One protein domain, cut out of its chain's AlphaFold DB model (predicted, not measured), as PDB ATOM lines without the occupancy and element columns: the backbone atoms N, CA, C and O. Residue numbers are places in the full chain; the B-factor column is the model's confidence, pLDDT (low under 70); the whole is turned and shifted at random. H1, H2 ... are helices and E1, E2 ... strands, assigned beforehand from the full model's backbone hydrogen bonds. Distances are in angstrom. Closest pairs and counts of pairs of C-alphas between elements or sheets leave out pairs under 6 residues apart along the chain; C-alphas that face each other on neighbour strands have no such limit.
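What this domain is: This is residues 5 to 75 of the 92 residues of an uncharacterized protein of Mesorhizobium sp. M2E.F.Ca.ET.166.01.1.1 (UniProt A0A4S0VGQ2). Little regular structure: a long, broken two-strand ribbon, E1 with E4 and then E2 with E3, has H1 packed near its E2 end and a long loop, residues 31 to 60, between H1 and E3. The 71 printed residues run E1, E2, H1, E3, E4, a mixed class with 25 residues in named elements; both sheets are antiparallel. The whole is only just compact, close to loose, with radius of gyration 13.3 A and spans of 41 by 29 by 20 A.

Where its parts are: E1 is residues 8 to 11, from C-alpha 8 at (21.602, -51.619, 14.785); E4 is residues 68 to 72, 11.7 A from first to last C-alpha, and ends with C-alpha 72 at (20.848, -56.033, 14.838). E2 is 14 to 16, E3 61 to 63, and H1 21 to 30, 14.5 A.

How they stand to each other: E1 and E4 are antiparallel at 145 degrees, with N 9 and O 71 2.8 A apart. E1 runs on into E2 at 48 degrees. E2 and E3 are antiparallel, N 15 to O 62 being 2.8 A. The closest C-alphas of E2 and H1, Ile 16 and Ala 24, are 5.9 A apart. H1 and E4 are apart. In H1 every O i to N i+4 pair is within hydrogen-bond range.

The domain as a whole: The printed part has no cut. The link from H1 to E3 is long; pLDDT is under 70 at residues 37 to 47 and 49 to 50.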
ATOM      1  N   SER A   5      11.470 -47.963  13.201       92.81
ATOM      2  CA  SER A   5      12.793 -47.883  13.820       92.81
ATOM      3  C   SER A   5      13.253 -49.267  14.285       92.81
ATOM      4  O   SER A   5      12.467 -50.080  14.778       92.81
ATOM      5  N   ILE A   6      14.542 -49.546  14.072       94.62
ATOM      6  CA  ILE A   6      15.228 -50.768  14.502       94.62
ATOM      7  C   ILE A   6      16.636 -50.371  14.936       94.62
ATOM      8  O   ILE A   6      17.342 -49.677  14.202       94.62
ATOM      9  N   GLU A   7      17.053 -50.829  16.109       92.88
ATOM     10  CA  GLU A   7      18.399 -50.576  16.614       92.88
ATOM     11  C   GLU A   7      19.426 -51.504  15.953       92.88
ATOM     12  O   GLU A   7      19.258 -52.727  15.880       92.88
ATOM     13  N   LEU A   8      20.536 -50.922  15.500       93.75
ATOM     14  CA  LEU A   8      21.602 -51.619  14.785       93.75
ATOM     15  C   LEU A   8      22.941 -51.445  15.500       93.75
ATOM     16  O   LEU A   8      23.222 -50.401  16.082       93.75
ATOM     17  N   LYS A   9      23.805 -52.454  15.385       92.06
ATOM     18  CA  LYS A   9      25.230 -52.346  15.705       92.06
ATOM     19  C   LYS A   9      25.987 -51.904  14.464       92.06
ATOM     20  O   LYS A   9      25.893 -52.536  13.409       92.06
ATOM     21  N   ILE A  10      26.756 -50.833  14.607       89.44
ATOM     22  CA  ILE A  10      27.610 -50.302  13.550       89.44
ATOM     23  C   ILE A  10      29.063 -50.666  13.853       89.44
ATOM     24  O   ILE A  10      29.575 -50.385  14.933       89.44
ATOM     25  N   CYS A  11      29.732 -51.269  12.875       90.25
ATOM     26  CA  CYS A  11      31.175 -51.453  12.875       90.25
ATOM     27  C   CYS A  11      31.834 -50.246  12.195       90.25
ATOM     28  O   CYS A  11      31.615 -49.990  11.005       90.25
ATOM     29  N   ALA A  12      32.663 -49.529  12.954       88.69
ATOM     30  CA  ALA A  12      33.455 -48.389  12.508       88.69
ATOM     31  C   ALA A  12      34.917 -48.552  12.949       88.69
ATOM     32  O   ALA A  12      35.217 -49.282  13.894       88.69
ATOM     33  N   THR A  13      35.834 -47.866  12.266       89.50
ATOM     34  CA  THR A  13      37.238 -47.780  12.688       89.50
ATOM     35  C   THR A  13      37.453 -46.471  13.437       89.50
ATOM     36  O   THR A  13      37.165 -45.408  12.894       89.50
ATOM     37  N   ALA A  14      37.976 -46.534  14.659       90.06
ATOM     38  CA  ALA A  14      38.411 -45.352  15.395       90.06
ATOM     39  C   ALA A  14      39.896 -45.063  15.122       90.06
ATOM     40  O   ALA A  14      40.740 -45.955  15.216       90.06
ATOM     41  N   TYR A  15      40.214 -43.809  14.820       89.25
ATOM     42  CA  TYR A  15      41.573 -43.278  14.753       89.25
ATOM     43  C   TYR A  15      41.836 -42.482  16.027       89.25
ATOM     44  O   TYR A  15      41.091 -41.552  16.333       89.25
ATOM     45  N   ILE A  16      42.869 -42.867  16.779       91.94
ATOM     46  CA  ILE A  16      43.152 -42.324  18.112       91.94
ATOM     47  C   ILE A  16      44.592 -41.816  18.155       91.94
ATOM     48  O   ILE A  16      45.531 -42.591  17.963       91.94
ATOM     49  N   LYS A  17      44.771 -40.525  18.454       92.31
ATOM     50  CA  LYS A  17      46.084 -39.941  18.749       92.31
ATOM     51  C   LYS A  17      46.529 -40.371  20.151       92.31
ATOM     52  O   LYS A  17      45.852 -40.093  21.148       92.31
ATOM     53  N   ALA A  18      47.667 -41.054  20.245       94.44
ATOM     54  CA  ALA A  18      48.256 -41.495  21.507       94.44
ATOM     55  C   ALA A  18      49.767 -41.736  21.365       94.44
ATOM     56  O   ALA A  18      50.244 -42.089  20.291       94.44
ATOM     57  N   GLU A  19      50.500 -41.591  22.471       94.75
ATOM     58  CA  GLU A  19      51.951 -41.829  22.529       94.75
ATOM     59  C   GLU A  19      52.314 -43.326  22.542       94.75
ATOM     60  O   GLU A  19      53.420 -43.701  22.160       94.75
ATOM     61  N   THR A  20      51.398 -44.195  22.994       97.25
ATOM     62  CA  THR A  20      51.598 -45.654  23.044       97.25
ATOM     63  C   THR A  20      50.333 -46.422  22.658       97.25
ATOM     64  O   THR A  20      49.217 -45.896  22.734       97.25
ATOM     65  N   GLU A  21      50.501 -47.692  22.282       96.94
ATOM     66  CA  GLU A  21      49.396 -48.602  21.953       96.94
ATOM     67  C   GLU A  21      48.459 -48.822  23.151       96.94
ATOM     68  O   GLU A  21      47.237 -48.851  22.998       96.94
ATOM     69  N   GLU A  22      49.006 -48.913  24.365       97.75
ATOM     70  CA  GLU A  22      48.220 -49.076  25.589       97.75
ATOM     71  C   GLU A  22      47.358 -47.846  25.873       97.75
ATOM     72  O   GLU A  22      46.198 -47.989  26.264       97.75
ATOM     73  N   ALA A  23      47.898 -46.646  25.648       96.50
ATOM     74  CA  ALA A  23      47.151 -45.402  25.791       96.50
ATOM     75  C   ALA A  23      46.041 -45.287  24.733       96.50
ATOM     76  O   ALA A  23      44.932 -44.863  25.060       96.50
ATOM     77  N   ALA A  24      46.301 -45.718  23.493       95.69
ATOM     78  CA  ALA A  24      45.280 -45.775  22.447       95.69
ATOM     79  C   ALA A  24      44.141 -46.735  22.819       95.69
ATOM     80  O   ALA A  24      42.967 -46.384  22.713       95.69
ATOM     81  N   LEU A  25      44.476 -47.932  23.313       95.69
ATOM     82  CA  LEU A  25      43.488 -48.922  23.736       95.69
ATOM     83  C   LEU A  25      42.691 -48.466  24.966       95.69
ATOM     84  O   LEU A  25      41.506 -48.779  25.069       95.69
ATOM     85  N   ALA A  26      43.321 -47.757  25.907       96.06
ATOM     86  CA  ALA A  26      42.631 -47.180  27.057       96.06
ATOM     87  C   ALA A  26      41.582 -46.153  26.607       96.06
ATOM     88  O   ALA A  26      40.412 -46.322  26.940       96.06
ATOM     89  N   LYS A  27      41.970 -45.195  25.750       93.94
ATOM     90  CA  LYS A  27      41.041 -44.225  25.146       93.94
ATOM     91  C   LYS A  27      39.899 -44.922  24.406       93.94
ATOM     92  O   LYS A  27      38.748 -44.584  24.620       93.94
ATOM     93  N   ALA A  28      40.188 -45.946  23.598       92.62
ATOM     94  CA  ALA A  28      39.155 -46.686  22.866       92.62
ATOM     95  C   ALA A  28      38.106 -47.339  23.783       92.62
ATOM     96  O   ALA A  28      36.942 -47.445  23.412       92.62
ATOM     97  N   LYS A  29      38.513 -47.801  24.973       93.81
ATOM     98  CA  LYS A  29      37.598 -48.403  25.954       93.81
ATOM     99  C   LYS A  29      36.725 -47.370  26.656       93.81
ATOM    100  O   LYS A  29      35.615 -47.719  27.039       93.81
ATOM    101  N   GLU A  30      37.221 -46.148  26.831       90.94
ATOM    102  CA  GLU A  30      36.453 -45.044  27.420       90.94
ATOM    103  C   GLU A  30      35.267 -44.644  26.533       90.94
ATOM    104  O   GLU A  30      34.242 -44.260  27.074       90.94
ATOM    105  N   LEU A  31      35.359 -44.859  25.213       86.62
ATOM    106  CA  LEU A  31      34.288 -44.571  24.243       86.62
ATOM    107  C   LEU A  31      33.105 -45.550  24.291       86.62
ATOM    108  O   LEU A  31      32.112 -45.379  23.584       86.62
ATOM    109  N   VAL A  32      33.229 -46.665  25.016       87.25
ATOM    110  CA  VAL A  32      32.199 -47.708  25.003       87.25
ATOM    111  C   VAL A  32      30.957 -47.210  25.735       87.25
ATOM    112  O   VAL A  32      30.950 -47.111  26.959       87.25
ATOM    113  N   GLY A  33      29.882 -47.004  24.977       82.38
ATOM    114  CA  GLY A  33      28.613 -46.486  25.488       82.38
ATOM    115  C   GLY A  33      28.359 -45.022  25.129       82.38
ATOM    116  O   GLY A  33      27.233 -44.574  25.331       82.38
ATOM    117  N   ASP A  34      29.348 -44.326  24.561       81.88
ATOM    118  CA  ASP A  34      29.182 -42.957  24.071       81.88
ATOM    119  C   ASP A  34      28.282 -42.927  22.829       81.88
ATOM    120  O   ASP A  34      28.289 -43.838  21.989       81.88
ATOM    121  N   GLY A  35      27.490 -41.861  22.717       73.94
ATOM    122  CA  GLY A  35      26.622 -41.636  21.570       73.94
ATOM    123  C   GLY A  35      27.415 -41.111  20.377       73.94
ATOM    124  O   GLY A  35      28.288 -40.258  20.510       73.94
ATOM    125  N   ILE A  36      27.083 -41.578  19.173       74.06
ATOM    126  CA  ILE A  36      27.572 -40.959  17.937       74.06
ATOM    127  C   ILE A  36      26.427 -40.136  17.368       74.06
ATOM    128  O   ILE A  36      25.484 -40.683  16.794       74.06
ATOM    129  N   GLU A  37      26.505 -38.818  17.511       65.44
ATOM    130  CA  GLU A  37      25.550 -37.912  16.889       65.44
ATOM    131  C   GLU A  37      26.166 -37.248  15.657       65.44
ATOM    132  O   GLU A  37      27.164 -36.533  15.731       65.44
ATOM    133  N   LEU A  38      25.532 -37.453  14.504       62.12
ATOM    134  CA  LEU A  38      25.814 -36.698  13.289       62.12
ATOM    135  C   LEU A  38      25.116 -35.334  13.375       62.12
ATOM    136  O   LEU A  38      24.090 -35.122  12.734       62.12
ATOM    137  N   ARG A  39      25.631 -34.417  14.199       54.28
ATOM    138  CA  ARG A  39      25.229 -33.003  14.141       54.28
ATOM    139  C   ARG A  39      26.212 -32.239  13.261       54.28
ATOM    140  O   ARG A  39      27.411 -32.496  13.303       54.28
ATOM    141  N   GLU A  40      25.709 -31.281  12.484       51.53
ATOM    142  CA  GLU A  40      26.553 -30.279  11.805       51.53
ATOM    143  C   GLU A  40      27.236 -29.323  12.809       51.53
ATOM    144  O   GLU A  40      28.061 -28.495  12.423       51.53
ATOM    145  N   ASP A  41      26.929 -29.470  14.100       46.94
ATOM    146  CA  ASP A  41      27.358 -28.603  15.187       46.94
ATOM    147  C   ASP A  41      28.547 -29.209  15.955       46.94
ATOM    148  O   ASP A  41      28.647 -30.423  16.137       46.94
ATOM    149  N   GLU A  42      29.409 -28.347  16.499       50.69
ATOM    150  CA  GLU A  42      30.650 -28.658  17.237       50.69
ATOM    151  C   GLU A  42      30.467 -29.466  18.549       50.69
ATOM    152  O   GLU A  42      31.414 -29.618  19.318       50.69
ATOM    153  N   TYR A  43      29.264 -29.978  18.830       49.88
ATOM    154  CA  TYR A  43      28.889 -30.640  20.088       49.88
ATOM    155  C   TYR A  43      28.755 -32.165  19.994       49.88
ATOM    156  O   TYR A  43      28.344 -32.791  20.970       49.88
ATOM    157  N   ALA A  44      29.072 -32.777  18.851       56.00
ATOM    158  CA  ALA A  44      29.133 -34.233  18.762       56.00
ATOM    159  C   ALA A  44      30.238 -34.773  19.690       56.00
ATOM    160  O   ALA A  44      31.387 -34.341  19.599       56.00
ATOM    161  N   GLU A  45      29.900 -35.734  20.557       62.22
ATOM    162  CA  GLU A  45      30.860 -36.355  21.485       62.22
ATOM    163  C   GLU A  45      32.002 -37.059  20.732       62.22
ATOM    164  O   GLU A  45      33.150 -37.037  21.178       62.22
ATOM    165  N   LEU A  46      31.709 -37.613  19.544       64.75
ATOM    166  CA  LEU A  46      32.688 -38.263  18.673       64.75
ATOM    167  C   LEU A  46      32.595 -37.765  17.223       64.75
ATOM    168  O   LEU A  46      31.644 -38.100  16.513       64.75
ATOM    169  N   PRO A  47      33.593 -37.006  16.732       68.62
ATOM    170  CA  PRO A  47      33.567 -36.496  15.371       68.62
ATOM    171  C   PRO A  47      33.854 -37.597  14.338       68.62
ATOM    172  O   PRO A  47      34.736 -38.445  14.510       68.62
ATOM    173  N   ILE A  48      33.162 -37.532  13.199       74.31
ATOM    174  CA  ILE A  48      33.536 -38.265  11.981       74.31
ATOM    175  C   ILE A  48      34.364 -37.322  11.110       74.31
ATOM    176  O   ILE A  48      33.837 -36.379  10.523       74.31
ATOM    177  N   SER A  49      35.673 -37.554  11.021       68.50
ATOM    178  CA  SER A  49      36.561 -36.714  10.220       68.50
ATOM    179  C   SER A  49      36.842 -37.320   8.847       68.50
ATOM    180  O   SER A  49      37.258 -38.470   8.723       68.50
ATOM    181  N   GLY A  50      36.677 -36.507   7.802       66.12
ATOM    182  CA  GLY A  50      37.191 -36.788   6.457       66.12
ATOM    183  C   GLY A  50      38.632 -36.306   6.235       66.12
ATOM    184  O   GLY A  50      39.097 -36.312   5.094       66.12
ATOM    185  N   LYS A  51      39.319 -35.828   7.284       74.31
ATOM    186  CA  LYS A  51      40.697 -35.326   7.198       74.31
ATOM    187  C   LYS A  51      41.694 -36.460   6.947       74.31
ATOM    188  O   LYS A  51      41.411 -37.637   7.169       74.31
ATOM    189  N   ARG A  52      42.883 -36.101   6.460       76.44
ATOM    190  CA  ARG A  52      43.985 -37.056   6.271       76.44
ATOM    191  C   ARG A  52      44.590 -37.425   7.630       76.44
ATOM    192  O   ARG A  52      44.511 -36.650   8.575       76.44
ATOM    193  N   TYR A  53      45.213 -38.599   7.728       76.00
ATOM    194  CA  TYR A  53      45.777 -39.092   8.995       76.00
ATOM    195  C   TYR A  53      46.954 -38.263   9.528       76.00
ATOM    196  O   TYR A  53      47.266 -38.339  10.710       76.00
ATOM    197  N   ASP A  54      47.612 -37.503   8.659       76.50
ATOM    198  CA  ASP A  54      48.730 -36.609   8.958       76.50
ATOM    199  C   ASP A  54      48.302 -35.144   9.153       76.50
ATOM    200  O   ASP A  54      49.154 -34.275   9.311       76.50
ATOM    201  N   ASP A  55      46.997 -34.858   9.142       80.69
ATOM    202  CA  ASP A  55      46.463 -33.516   9.367       80.69
ATOM    203  C   ASP A  55      46.635 -33.110  10.846       80.69
ATOM    204  O   ASP A  55      46.178 -33.809  11.761       80.69
ATOM    205  N   GLU A  56      47.306 -31.980  11.092       82.25
ATOM    206  CA  GLU A  56      47.547 -31.466  12.448       82.25
ATOM    207  C   GLU A  56      46.228 -31.207  13.187       82.25
ATOM    208  O   GLU A  56      46.109 -31.544  14.368       82.25
ATOM    209  N   ASP A  57      45.202 -30.753  12.462       83.06
ATOM    210  CA  ASP A  57      43.882 -30.435  12.998       83.06
ATOM    211  C   ASP A  57      42.953 -31.668  13.061       83.06
ATOM    212  O   ASP A  57      41.733 -31.528  13.223       83.06
ATOM    213  N   LEU A  58      43.473 -32.888  12.870       81.25
ATOM    214  CA  LEU A  58      42.704 -34.111  13.110       81.25
ATOM    215  C   LEU A  58      42.322 -34.193  14.603       81.25
ATOM    216  O   LEU A  58      43.193 -33.993  15.455       81.25
ATOM    217  N   PRO A  59      41.065 -34.512  14.953       84.38
ATOM    218  CA  PRO A  59      40.672 -34.708  16.345       84.38
ATOM    219  C   PRO A  59      41.491 -35.802  17.043       84.38
ATOM    220  O   PRO A  59      42.003 -36.721  16.398       84.38
ATOM    221  N   ASP A  60      41.571 -35.733  18.374       88.75
ATOM    222  CA  ASP A  60      42.251 -36.752  19.186       88.75
ATOM    223  C   ASP A  60      41.627 -38.142  19.037       88.75
ATOM    224  O   ASP A  60      42.334 -39.151  19.094       88.75
ATOM    225  N   VAL A  61      40.311 -38.181  18.827       88.31
ATOM    226  CA  VAL A  61      39.542 -39.370  18.477       88.31
ATOM    227  C   VAL A  61      38.643 -39.009  17.306       88.31
ATOM    228  O   VAL A  61      37.909 -38.025  17.363       88.31
ATOM    229  N   SER A  62      38.689 -39.806  16.246       86.94
ATOM    230  CA  SER A  62      37.795 -39.675  15.099       86.94
ATOM    231  C   SER A  62      37.326 -41.044  14.641       86.94
ATOM    232  O   SER A  62      38.092 -42.005  14.660       86.94
ATOM    233  N   LEU A  63      36.096 -41.128  14.142       86.06
ATOM    234  CA  LEU A  63      35.580 -42.339  13.503       86.06
ATOM    235  C   LEU A  63      35.758 -42.294  11.983       86.06
ATOM    236  O   LEU A  63      35.794 -41.222  11.376       86.06
ATOM    237  N   SER A  64      35.879 -43.470  11.369       82.50
ATOM    238  CA  SER A  64      35.948 -43.616   9.920       82.50
ATOM    239  C   SER A  64      34.611 -43.268   9.267       82.50
ATOM    240  O   SER A  64      33.574 -43.764   9.704       82.50
ATOM    241  N   PRO A  65      34.612 -42.514   8.153       76.44
ATOM    242  CA  PRO A  65      33.381 -42.213   7.422       76.44
ATOM    243  C   PRO A  65      32.779 -43.451   6.737       76.44
ATOM    244  O   PRO A  65      31.585 -43.488   6.457       76.44
ATOM    245  N   ALA A  66      33.589 -44.480   6.468       82.38
ATOM    246  CA  ALA A  66      33.108 -45.773   5.997       82.38
ATOM    247  C   ALA A  66      32.746 -46.662   7.197       82.38
ATOM    248  O   ALA A  66      33.625 -47.044   7.971       82.38
ATOM    249  N   MET A  67      31.460 -46.987   7.336       86.81
ATOM    250  CA  MET A  67      30.907 -47.806   8.417       86.81
ATOM    251  C   MET A  67      30.058 -48.944   7.841       86.81
ATOM    252  O   MET A  67      29.479 -48.806   6.764       86.81
ATOM    253  N   THR A  68      29.983 -50.072   8.550       90.44
ATOM    254  CA  THR A  68      29.216 -51.255   8.121       90.44
ATOM    255  C   THR A  68      28.177 -51.625   9.174       90.44
ATOM    256  O   THR A  68      28.474 -51.577  10.365       90.44
ATOM    257  N   ILE A  69      26.978 -52.031   8.748       92.75
ATOM    258  CA  ILE A  69      26.009 -52.673   9.647       92.75
ATOM    259  C   ILE A  69      26.563 -54.050  10.009       92.75
ATOM    260  O   ILE A  69      26.706 -54.907   9.139       92.75
ATOM    261  N   ASP A  70      26.887 -54.244  11.280       94.50
ATOM    262  CA  ASP A  70      27.419 -55.504  11.789       94.50
ATOM    263  C   ASP A  70      26.295 -56.511  12.042       94.50
ATOM    264  O   ASP A  70      26.275 -57.619  11.505       94.50
ATOM    265  N   SER A  71      25.330 -56.099  12.860       94.75
ATOM    266  CA  SER A  71      24.226 -56.936  13.313       94.75
ATOM    267  C   SER A  71      23.080 -56.074  13.847       94.75
ATOM    268  O   SER A  71      23.228 -54.866  14.044       94.75
ATOM    269  N   LEU A  72      21.916 -56.686  14.081       95.00
ATOM    270  CA  LEU A  72      20.848 -56.033  14.838       95.00
ATOM    271  C   LEU A  72      21.266 -55.935  16.310       95.00
ATOM    272  O   LEU A  72      21.830 -56.886  16.863       95.00
ATOM    273  N   TRP A  73      20.987 -54.802  16.955       91.94
ATOM    274  CA  TRP A  73      21.137 -54.716  18.408       91.94
ATOM    275  C   TRP A  73      20.062 -55.556  19.103       91.94
ATOM    276  O   TRP A  73      20.362 -56.320  20.022       91.94
ATOM    277  N   SER A  74      18.828 -55.466  18.601       93.19
ATOM    278  CA  SER A  74      17.687 -56.280  19.012       93.19
ATOM    279  C   SER A  74      16.750 -56.547  17.824       93.19
ATOM    280  O   SER A  74      16.824 -55.872  16.801       93.19
ATOM    281  N   GLU A  75      15.861 -57.536  17.952       92.88
ATOM    282  CA  GLU A  75      14.785 -57.793  16.974       92.88
ATOM    283  C   GLU A  75      13.529 -56.942  17.245       92.88
ATOM    284  O   GLU A  75      12.468 -57.190  16.668       92.88
TER     285      GLU A  75